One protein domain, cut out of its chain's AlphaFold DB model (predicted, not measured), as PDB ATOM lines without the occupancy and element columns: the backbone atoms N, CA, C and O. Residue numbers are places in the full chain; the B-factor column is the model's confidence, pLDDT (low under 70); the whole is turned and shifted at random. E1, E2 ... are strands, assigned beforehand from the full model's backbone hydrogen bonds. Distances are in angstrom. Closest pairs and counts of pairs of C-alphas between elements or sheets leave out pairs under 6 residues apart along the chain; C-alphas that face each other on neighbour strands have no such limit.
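What this domain is: This is residues 205 to 283 of the 964 residues of an uncharacterized protein of Photobacterium damselae subsp. damselae (UniProt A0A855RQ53). Little regular structure: a strongly twisted sheet built on the long hairpin E5 and E6, with short E3 and E4 along E5, and a small hairpin, E1 and E2, packing on E6 through E1. Residues 205 to 225 pair briefly with E6 and with E3. The printed part has 79 residues, 29 in six named strands, antiparallel, with no named helix; it is all strand and compact, radius of gyration of the C-alphas 11.8 A, spanning 33 by 23 by 23 A.

Where its parts are: E1, residues 226 to 228, begins at C-alpha (88.911, 183.713, 112.710). E2 is 239 to 241, E3 246 to 249, E4 255 to 257. E5, 260 to 267, and E6, 273 to 280, each measure 21.0 A; E6 ends at C-alpha (100.778, 187.175, 102.862).

How they stand to each other: E3 and E4 lie on one side of E5, E6 on the other. E4, E5 and E6 form a meander, each the antiparallel neighbour of the one before. Within hydrogen-bond range are N 226 and O 241, 3.0 A; N 248 and O 266, 2.9 A; N 255 and O 262, 2.9 A; N 265 and O 274, 2.8 A. The closest C-alphas of E1 and E6, Ala 228 and Phe 276, are 5.0 A apart.

The domain as a whole: The farthest C-alphas, Asp 269 and Ser 283, are 37.4 A apart. The printed part has no cut and no long link. Residues 215 to 218 and 282 to 283 have pLDDT under 70.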
ATOM      1  N   PRO A 205     102.978 184.675  97.489       79.50
ATOM      2  CA  PRO A 205     102.304 184.787  98.773       79.50
ATOM      3  C   PRO A 205     102.372 183.464  99.540       79.50
ATOM      4  O   PRO A 205     101.966 182.413  99.040       79.50
ATOM      5  N   SER A 206     102.847 183.534 100.782       83.06
ATOM      6  CA  SER A 206     102.880 182.406 101.713       83.06
ATOM      7  C   SER A 206     101.458 181.906 101.992       83.06
ATOM      8  O   SER A 206     100.618 182.667 102.470       83.06
ATOM      9  N   ASP A 207     101.154 180.639 101.695       83.00
ATOM     10  CA  ASP A 207      99.827 180.067 101.962       83.00
ATOM     11  C   ASP A 207      99.652 179.800 103.464       83.00
ATOM     12  O   ASP A 207     100.284 178.911 104.044       83.00
ATOM     13  N   ILE A 208      98.770 180.568 104.106       85.31
ATOM     14  CA  ILE A 208      98.458 180.434 105.531       85.31
ATOM     15  C   ILE A 208      97.158 179.662 105.796       85.31
ATOM     16  O   ILE A 208      96.799 179.492 106.962       85.31
ATOM     17  N   ARG A 209      96.467 179.138 104.769       85.44
ATOM     18  CA  ARG A 209      95.190 178.405 104.919       85.44
ATOM     19  C   ARG A 209      95.293 177.239 105.897       85.44
ATOM     20  O   ARG A 209      94.440 177.100 106.768       85.44
ATOM     21  N   ARG A 210      96.394 176.481 105.849       81.38
ATOM     22  CA  ARG A 210      96.682 175.365 106.777       81.38
ATOM     23  C   ARG A 210      96.765 175.773 108.256       81.38
ATOM     24  O   ARG A 210      96.707 174.912 109.124       81.38
ATOM     25  N   ARG A 211      96.904 177.070 108.568       81.69
ATOM     26  CA  ARG A 211      96.902 177.582 109.951       81.69
ATOM     27  C   ARG A 211      95.490 177.751 110.521       81.69
ATOM     28  O   ARG A 211      95.358 177.960 111.723       81.69
ATOM     29  N   PHE A 212      94.445 177.706 109.689       83.06
ATOM     30  CA  PHE A 212      93.071 177.941 110.141       83.06
ATOM     31  C   PHE A 212      91.979 177.090 109.482       83.06
ATOM     32  O   PHE A 212      90.850 177.127 109.966       83.06
ATOM     33  N   LEU A 213      92.282 176.312 108.442       85.25
ATOM     34  CA  LEU A 213      91.357 175.398 107.763       85.25
ATOM     35  C   LEU A 213      91.838 173.953 107.940       85.25
ATOM     36  O   LEU A 213      93.021 173.676 107.759       85.25
ATOM     37  N   GLY A 214      90.926 173.047 108.305       79.38
ATOM     38  CA  GLY A 214      91.205 171.610 108.435       79.38
ATOM     39  C   GLY A 214      90.947 170.797 107.158       79.38
ATOM     40  O   GLY A 214      90.072 171.142 106.361       79.38
ATOM     41  N   ASP A 215      91.665 169.679 107.013       67.94
ATOM     42  CA  ASP A 215      91.728 168.821 105.814       67.94
ATOM     43  C   ASP A 215      90.536 167.844 105.648       67.94
ATOM     44  O   ASP A 215      90.715 166.648 105.429       67.94
ATOM     45  N   ALA A 216      89.295 168.319 105.778       66.12
ATOM     46  CA  ALA A 216      88.106 167.477 105.600       66.12
ATOM     47  C   ALA A 216      87.638 167.417 104.129       66.12
ATOM     48  O   ALA A 216      87.479 168.448 103.475       66.12
ATOM     49  N   GLU A 217      87.358 166.204 103.629       59.59
ATOM     50  CA  GLU A 217      87.198 165.879 102.194       59.59
ATOM     51  C   GLU A 217      86.102 166.648 101.434       59.59
ATOM     52  O   GLU A 217      86.163 166.748 100.210       59.59
ATOM     53  N   GLN A 218      85.087 167.180 102.124       66.69
ATOM     54  CA  GLN A 218      83.920 167.798 101.476       66.69
ATOM     55  C   GLN A 218      83.729 169.286 101.819       66.69
ATOM     56  O   GLN A 218      83.187 170.040 101.007       66.69
ATOM     57  N   TYR A 219      84.168 169.718 103.007       76.19
ATOM     58  CA  TYR A 219      84.021 171.085 103.520       76.19
ATOM     59  C   TYR A 219      85.092 171.363 104.571       76.19
ATOM     60  O   TYR A 219      85.316 170.522 105.437       76.19
ATOM     61  N   GLN A 220      85.686 172.553 104.565       82.81
ATOM     62  CA  GLN A 220      86.742 172.904 105.514       82.81
ATOM     63  C   GLN A 220      86.133 173.522 106.777       82.81
ATOM     64  O   GLN A 220      85.268 174.394 106.701       82.81
ATOM     65  N   ALA A 221      86.571 173.065 107.950       85.62
ATOM     66  CA  ALA A 221      86.165 173.632 109.235       85.62
ATOM     67  C   ALA A 221      87.231 174.606 109.752       85.62
ATOM     68  O   ALA A 221      88.428 174.324 109.645       85.62
ATOM     69  N   LEU A 222      86.803 175.722 110.351       86.81
ATOM     70  CA  LEU A 222      87.718 176.657 111.010       86.81
ATOM     71  C   LEU A 222      88.359 176.014 112.251       86.81
ATOM     72  O   LEU A 222      87.665 175.637 113.198       86.81
ATOM     73  N   LEU A 223      89.690 175.928 112.280       87.88
ATOM     74  CA  LEU A 223      90.452 175.340 113.390       87.88
ATOM     75  C   LEU A 223      90.396 176.196 114.668       87.88
ATOM     76  O   LEU A 223      90.472 175.659 115.778       87.88
ATOM     77  N   HIS A 224      90.212 177.509 114.507       87.56
ATOM     78  CA  HIS A 224      90.174 178.540 115.549       87.56
ATOM     79  C   HIS A 224      89.100 179.592 115.220       87.56
ATOM     80  O   HIS A 224      88.604 179.630 114.093       87.56
ATOM     81  N   ASP A 225      88.761 180.467 116.172       89.38
ATOM     82  CA  ASP A 225      87.999 181.683 115.857       89.38
ATOM     83  C   ASP A 225      88.820 182.543 114.878       89.38
ATOM     84  O   ASP A 225      90.006 182.780 115.109       89.38
ATOM     85  N   ASN A 226      88.209 183.001 113.783       89.00
ATOM     86  CA  ASN A 226      88.911 183.713 112.710       89.00
ATOM     87  C   ASN A 226      88.145 184.970 112.259       89.00
ATOM     88  O   ASN A 226      86.972 185.158 112.592       89.00
ATOM     89  N   LYS A 227      88.824 185.853 111.529       91.69
ATOM     90  CA  LYS A 227      88.291 187.073 110.932       91.69
ATOM     91  C   LYS A 227      87.984 186.846 109.454       91.69
ATOM     92  O   LYS A 227      88.812 186.311 108.720       91.69
ATOM     93  N   ALA A 228      86.799 187.271 109.037       91.12
ATOM     94  CA  ALA A 228      86.376 187.256 107.647       91.12
ATOM     95  C   ALA A 228      85.647 188.561 107.299       91.12
ATOM     96  O   ALA A 228      85.024 189.190 108.160       91.12
ATOM     97  N   TRP A 229      85.724 188.949 106.032       92.56
ATOM     98  CA  TRP A 229      85.135 190.175 105.500       92.56
ATOM     99  C   TRP A 229      84.006 189.847 104.519       92.56
ATOM    100  O   TRP A 229      83.976 188.757 103.953       92.56
ATOM    101  N   ILE A 230      83.057 190.764 104.333       87.44
ATOM    102  CA  ILE A 230      81.958 190.596 103.362       87.44
ATOM    103  C   ILE A 230      82.457 190.929 101.945       87.44
ATOM    104  O   ILE A 230      82.157 190.221 100.988       87.44
ATOM    105  N   GLU A 231      83.310 191.946 101.846       85.25
ATOM    106  CA  GLU A 231      84.020 192.377 100.640       85.25
ATOM    107  C   GLU A 231      85.535 192.156 100.828       85.25
ATOM    108  O   GLU A 231      85.992 192.060 101.969       85.25
ATOM    109  N   PRO A 232      86.350 192.056  99.762       83.44
ATOM    110  CA  PRO A 232      87.798 191.838  99.865       83.44
ATOM    111  C   PRO A 232      88.576 193.121 100.234       83.44
ATOM    112  O   PRO A 232      89.575 193.470  99.604       83.44
ATOM    113  N   ASP A 233      88.111 193.835 101.258       82.19
ATOM    114  CA  ASP A 233      88.653 195.114 101.717       82.19
ATOM    115  C   ASP A 233      89.007 195.064 103.213       82.19
ATOM    116  O   ASP A 233      88.131 195.033 104.080       82.19
ATOM    117  N   LEU A 234      90.309 195.078 103.518       75.31
ATOM    118  CA  LEU A 234      90.824 195.054 104.889       75.31
ATOM    119  C   LEU A 234      90.582 196.352 105.676       75.31
ATOM    120  O   LEU A 234      90.718 196.329 106.900       75.31
ATOM    121  N   TRP A 235      90.217 197.458 105.017       72.25
ATOM    122  CA  TRP A 235      89.883 198.716 105.692       72.25
ATOM    123  C   TRP A 235      88.502 198.671 106.364       72.25
ATOM    124  O   TRP A 235      88.235 199.454 107.277       72.25
ATOM    125  N   GLN A 236      87.642 197.722 105.980       77.44
ATOM    126  CA  GLN A 236      86.378 197.463 106.667       77.44
ATOM    127  C   GLN A 236      86.579 196.582 107.920       77.44
ATOM    128  O   GLN A 236      87.431 195.688 107.936       77.44
ATOM    129  N   PRO A 237      85.790 196.782 108.995       82.50
ATOM    130  CA  PRO A 237      85.922 196.003 110.224       82.50
ATOM    131  C   PRO A 237      85.503 194.528 110.020       82.50
ATOM    132  O   PRO A 237      84.368 194.264 109.616       82.50
ATOM    133  N   PRO A 238      86.356 193.538 110.352       90.06
ATOM    134  CA  PRO A 238      86.051 192.132 110.096       90.06
ATOM    135  C   PRO A 238      85.029 191.522 111.057       90.06
ATOM    136  O   PRO A 238      85.124 191.654 112.288       90.06
ATOM    137  N   ARG A 239      84.158 190.676 110.499       88.94
ATOM    138  CA  ARG A 239      83.286 189.766 111.249       88.94
ATOM    139  C   ARG A 239      84.121 188.643 111.868       88.94
ATOM    140  O   ARG A 239      85.007 188.079 111.230       88.94
ATOM    141  N   SER A 240      83.840 188.302 113.125       91.06
ATOM    142  CA  SER A 240      84.398 187.099 113.756       91.06
ATOM    143  C   SER A 240      83.530 185.882 113.448       91.06
ATOM    144  O   SER A 240      82.320 185.909 113.670       91.06
ATOM    145  N   LEU A 241      84.168 184.805 113.002       90.75
ATOM    146  CA  LEU A 241      83.582 183.480 112.830       90.75
ATOM    147  C   LEU A 241      84.152 182.532 113.887       90.75
ATOM    148  O   LEU A 241      85.306 182.674 114.300       90.75
ATOM    149  N   LYS A 242      83.332 181.592 114.355       89.38
ATOM    150  CA  LYS A 242      83.674 180.696 115.465       89.38
ATOM    151  C   LYS A 242      84.468 179.484 114.980       89.38
ATOM    152  O   LYS A 242      84.261 178.987 113.873       89.38
ATOM    153  N   ARG A 243      85.334 178.953 115.845       90.00
ATOM    154  CA  ARG A 243      85.933 177.625 115.673       90.00
ATOM    155  C   ARG A 243      84.845 176.597 115.340       90.00
ATOM    156  O   ARG A 243      83.826 176.530 116.022       90.00
ATOM    157  N   GLY A 244      85.084 175.782 114.318       84.81
ATOM    158  CA  GLY A 244      84.150 174.770 113.829       84.81
ATOM    159  C   GLY A 244      83.163 175.250 112.759       84.81
ATOM    160  O   GLY A 244      82.537 174.393 112.138       84.81
ATOM    161  N   SER A 245      83.047 176.559 112.481       89.94
ATOM    162  CA  SER A 245      82.252 177.050 111.341       89.94
ATOM    163  C   SER A 245      82.721 176.395 110.039       89.94
ATOM    164  O   SER A 245      83.927 176.287 109.789       89.94
ATOM    165  N   ARG A 246      81.766 175.950 109.216       89.88
ATOM    166  CA  ARG A 246      82.035 175.192 107.990       89.88
ATOM    167  C   ARG A 246      81.999 176.108 106.772       89.88
ATOM    168  O   ARG A 246      81.013 176.808 106.538       89.88
ATOM    169  N   VAL A 247      83.063 176.057 105.979       90.50
ATOM    170  CA  VAL A 247      83.245 176.865 104.774       90.50
ATOM    171  C   VAL A 247      83.557 176.000 103.556       90.50
ATOM    172  O   VAL A 247      84.149 174.922 103.652       90.50
ATOM    173  N   LYS A 248      83.173 176.495 102.380       89.38
ATOM    174  CA  LYS A 248      83.516 175.921 101.077       89.38
ATOM    175  C   LYS A 248      84.190 176.988 100.222       89.38
ATOM    176  O   LYS A 248      83.603 178.044 100.018       89.38
ATOM    177  N   ALA A 249      85.397 176.724  99.726       86.88
ATOM    178  CA  ALA A 249      86.077 177.643  98.815       86.88
ATOM    179  C   ALA A 249      85.229 177.881  97.553       86.88
ATOM    180  O   ALA A 249      84.631 176.944  97.016       86.88
ATOM    181  N   LEU A 250      85.172 179.130  97.096       87.62
ATOM    182  CA  LEU A 250      84.535 179.505  95.837       87.62
ATOM    183  C   LEU A 250      85.583 179.582  94.727       87.62
ATOM    184  O   LEU A 250      86.715 179.997  94.960       87.62
ATOM    185  N   SER A 251      85.189 179.233  93.502       83.38
ATOM    186  CA  SER A 251      86.012 179.386  92.293       83.38
ATOM    187  C   SER A 251      86.009 180.834  91.778       83.38
ATOM    188  O   SER A 251      85.791 181.075  90.596       83.38
ATOM    189  N   LEU A 252      86.193 181.793  92.686       85.06
ATOM    190  CA  LEU A 252      86.424 183.201  92.371       85.06
ATOM    191  C   LEU A 252      87.929 183.469  92.393       85.06
ATOM    192  O   LEU A 252      88.658 182.829  93.154       85.06
ATOM    193  N   GLU A 253      88.393 184.411  91.572       82.19
ATOM    194  CA  GLU A 253      89.807 184.781  91.592       82.19
ATOM    195  C   GLU A 253      90.195 185.391  92.952       82.19
ATOM    196  O   GLU A 253      89.423 186.169  93.525       82.19
ATOM    197  N   PRO A 254      91.373 185.039  93.502       86.12
ATOM    198  CA  PRO A 254      91.867 185.641  94.732       86.12
ATOM    199  C   PRO A 254      92.107 187.142  94.556       86.12
ATOM    200  O   PRO A 254      92.775 187.565  93.614       86.12
ATOM    201  N   VAL A 255      91.620 187.947  95.496       86.75
ATOM    202  CA  VAL A 255      91.782 189.405  95.475       86.75
ATOM    203  C   VAL A 255      92.907 189.804  96.420       86.75
ATOM    204  O   VAL A 255      92.996 189.317  97.550       86.75
ATOM    205  N   ARG A 256      93.784 190.700  95.968       81.12
ATOM    206  CA  ARG A 256      94.813 191.299  96.817       81.12
ATOM    207  C   ARG A 256      94.256 192.523  97.543       81.12
ATOM    208  O   ARG A 256      93.725 193.423  96.904       81.12
ATOM    209  N   SER A 257      94.471 192.586  98.855       80.44
ATOM    210  CA  SER A 257      94.182 193.752  99.692       80.44
ATOM    211  C   SER A 257      95.421 194.067 100.538       80.44
ATOM    212  O   SER A 257      95.826 193.273 101.388       80.44
ATOM    213  N   GLY A 258      96.097 195.184 100.248       74.19
ATOM    214  CA  GLY A 258      97.392 195.520 100.856       74.19
ATOM    215  C   GLY A 258      98.468 194.453 100.597       74.19
ATOM    216  O   GLY A 258      98.651 194.006  99.464       74.19
ATOM    217  N   ASP A 259      99.165 194.014 101.648       76.06
ATOM    218  CA  ASP A 259     100.176 192.941 101.590       76.06
ATOM    219  C   ASP A 259      99.571 191.515 101.667       76.06
ATOM    220  O   ASP A 259     100.296 190.526 101.820       76.06
ATOM    221  N   TYR A 260      98.243 191.380 101.581       83.94
ATOM    222  CA  TYR A 260      97.523 190.128 101.819       83.94
ATOM    223  C   TYR A 260      96.751 189.637 100.593       83.94
ATOM    224  O   TYR A 260      96.142 190.411  99.853       83.94
ATOM    225  N   LEU A 261      96.734 188.316 100.414       87.50
ATOM    226  CA  LEU A 261      95.912 187.627  99.426       87.50
ATOM    227  C   LEU A 261      94.652 187.076 100.096       87.50
ATOM    228  O   LEU A 261      94.742 186.279 101.039       87.50
ATOM    229  N   MET A 262      93.484 187.453  99.590       91.00
ATOM    230  CA  MET A 262      92.182 187.014 100.084       91.00
ATOM    231  C   MET A 262      91.511 186.073  99.077       91.00
ATOM    232  O   MET A 262      91.500 186.349  97.882       91.00
ATOM    233  N   HIS A 263      90.925 184.972  99.548       92.19
ATOM    234  CA  HIS A 263      90.039 184.130  98.729       92.19
ATOM    235  C   HIS A 263      88.615 184.183  99.284       92.19
ATOM    236  O   HIS A 263      88.416 184.295 100.499       92.19
ATOM    237  N   ALA A 264      87.638 184.038  98.391       92.38
ATOM    238  CA  ALA A 264      86.231 183.938  98.737       92.38
ATOM    239  C   ALA A 264      85.840 182.505  99.134       92.38
ATOM    240  O   ALA A 264      86.225 181.518  98.501       92.38
ATOM    241  N   TYR A 265      85.016 182.402 100.168       92.00
ATOM    242  CA  TYR A 265      84.442 181.166 100.676       92.00
ATOM    243  C   TYR A 265      82.955 181.370 100.946       92.00
ATOM    244  O   TYR A 265      82.522 182.449 101.341       92.00
ATOM    245  N   LYS A 266      82.175 180.307 100.789       92.44
ATOM    246  CA  LYS A 266      80.769 180.259 101.172       92.44
ATOM    247  C   LYS A 266      80.621 179.629 102.553       92.44
ATOM    248  O   LYS A 266      81.154 178.539 102.783       92.44
ATOM    249  N   LEU A 267      79.909 180.295 103.457       91.44
ATOM    250  CA  LEU A 267      79.493 179.740 104.747       91.44
ATOM    251  C   LEU A 267      78.327 178.777 104.528       91.44
ATOM    252  O   LEU A 267      77.358 179.138 103.874       91.44
ATOM    253  N   LEU A 268      78.393 177.563 105.077       86.25
ATOM    254  CA  LEU A 268      77.319 176.577 104.874       86.25
ATOM    255  C   LEU A 268      76.079 176.842 105.732       86.25
ATOM    256  O   LEU A 268      74.980 176.459 105.351       86.25
ATOM    257  N   ASP A 269      76.263 177.476 106.891       83.25
ATOM    258  CA  ASP A 269      75.182 177.687 107.859       83.25
ATOM    259  C   ASP A 269      74.300 178.901 107.495       83.25
ATOM    260  O   ASP A 269      73.159 178.988 107.944       83.25
ATOM    261  N   SER A 270      74.815 179.835 106.680       83.88
ATOM    262  CA  SER A 270      74.106 181.048 106.228       83.88
ATOM    263  C   SER A 270      74.060 181.238 104.707       83.88
ATOM    264  O   SER A 270      73.409 182.166 104.240       83.88
ATOM    265  N   GLU A 271      74.750 180.395 103.929       85.75
ATOM    266  CA  GLU A 271      74.947 180.516 102.472       85.75
ATOM    267  C   GLU A 271      75.635 181.828 102.009       85.75
ATOM    268  O   GLU A 271      75.813 182.047 100.808       85.75
ATOM    269  N   GLU A 272      76.085 182.677 102.943       90.38
ATOM    270  CA  GLU A 272      76.771 183.949 102.684       90.38
ATOM    271  C   GLU A 272      78.177 183.739 102.095       90.38
ATOM    272  O   GLU A 272      78.890 182.797 102.455       90.38
ATOM    273  N   THR A 273      78.610 184.658 101.225       92.06
ATOM    274  CA  THR A 273      80.009 184.731 100.770       92.06
ATOM    275  C   THR A 273      80.821 185.599 101.723       92.06
ATOM    276  O   THR A 273      80.388 186.686 102.096       92.06
ATOM    277  N   VAL A 274      82.003 185.119 102.103       92.31
ATOM    278  CA  VAL A 274      82.962 185.824 102.953       92.31
ATOM    279  C   VAL A 274      84.387 185.640 102.437       92.31
ATOM    280  O   VAL A 274      84.739 184.599 101.880       92.31
ATOM    281  N   TRP A 275      85.229 186.640 102.657       93.06
ATOM    282  CA  TRP A 275      86.629 186.656 102.261       93.06
ATOM    283  C   TRP A 275      87.525 186.412 103.470       93.06
ATOM    284  O   TRP A 275      87.400 187.082 104.496       93.06
ATOM    285  N   PHE A 276      88.451 185.463 103.341       91.94
ATOM    286  CA  PHE A 276      89.484 185.198 104.342       91.94
ATOM    287  C   PHE A 276      90.840 185.651 103.826       91.94
ATOM    288  O   PHE A 276      91.157 185.432 102.658       91.94
ATOM    289  N   VAL A 277      91.682 186.181 104.715       91.25
ATOM    290  CA  VAL A 277      93.117 186.302 104.444       91.25
ATOM    291  C   VAL A 277      93.706 184.894 104.367       91.25
ATOM    292  O   VAL A 277      93.688 184.132 105.330       91.25
ATOM    293  N   THR A 278      94.207 184.549 103.188       90.19
ATOM    294  CA  THR A 278      94.693 183.206 102.829       90.19
ATOM    295  C   THR A 278      96.186 183.150 102.572       90.19
ATOM    296  O   THR A 278      96.773 182.077 102.677       90.19
ATOM    297  N   GLY A 279      96.809 184.291 102.290       87.06
ATOM    298  CA  GLY A 279      98.254 184.393 102.222       87.06
ATOM    299  C   GLY A 279      98.759 185.797 102.492       87.06
ATOM    300  O   GLY A 279      97.989 186.760 102.472       87.06
ATOM    301  N   LYS A 280     100.061 185.902 102.751       83.81
ATOM    302  CA  LYS A 280     100.778 187.175 102.862       83.81
ATOM    303  C   LYS A 280     101.958 187.162 101.896       83.81
ATOM    304  O   LYS A 280     102.704 186.183 101.872       83.81
ATOM    305  N   TYR A 281     102.110 188.228 101.119       76.25
ATOM    306  CA  TYR A 281     103.283 188.435 100.273       76.25
ATOM    307  C   TYR A 281     104.533 188.591 101.158       76.25
ATOM    308  O   TYR A 281     104.502 189.304 102.165       76.25
ATOM    309  N   GLU A 282     105.598 187.852 100.840       67.56
ATOM    310  CA  GLU A 282     106.872 187.922 101.570       67.56
ATOM    311  C   GLU A 282     107.775 189.038 101.024       67.56
ATOM    312  O   GLU A 282     107.465 189.647  99.998       67.56
ATOM    313  N   SER A 283     108.861 189.331 101.750       56.94
ATOM    314  CA  SER A 283     109.768 190.455 101.491       56.94
ATOM    315  C   SER A 283     110.192 190.549 100.028       56.94
ATOM    316  O   SER A 283     110.575 189.551  99.414       56.94
TER     317      SER A 283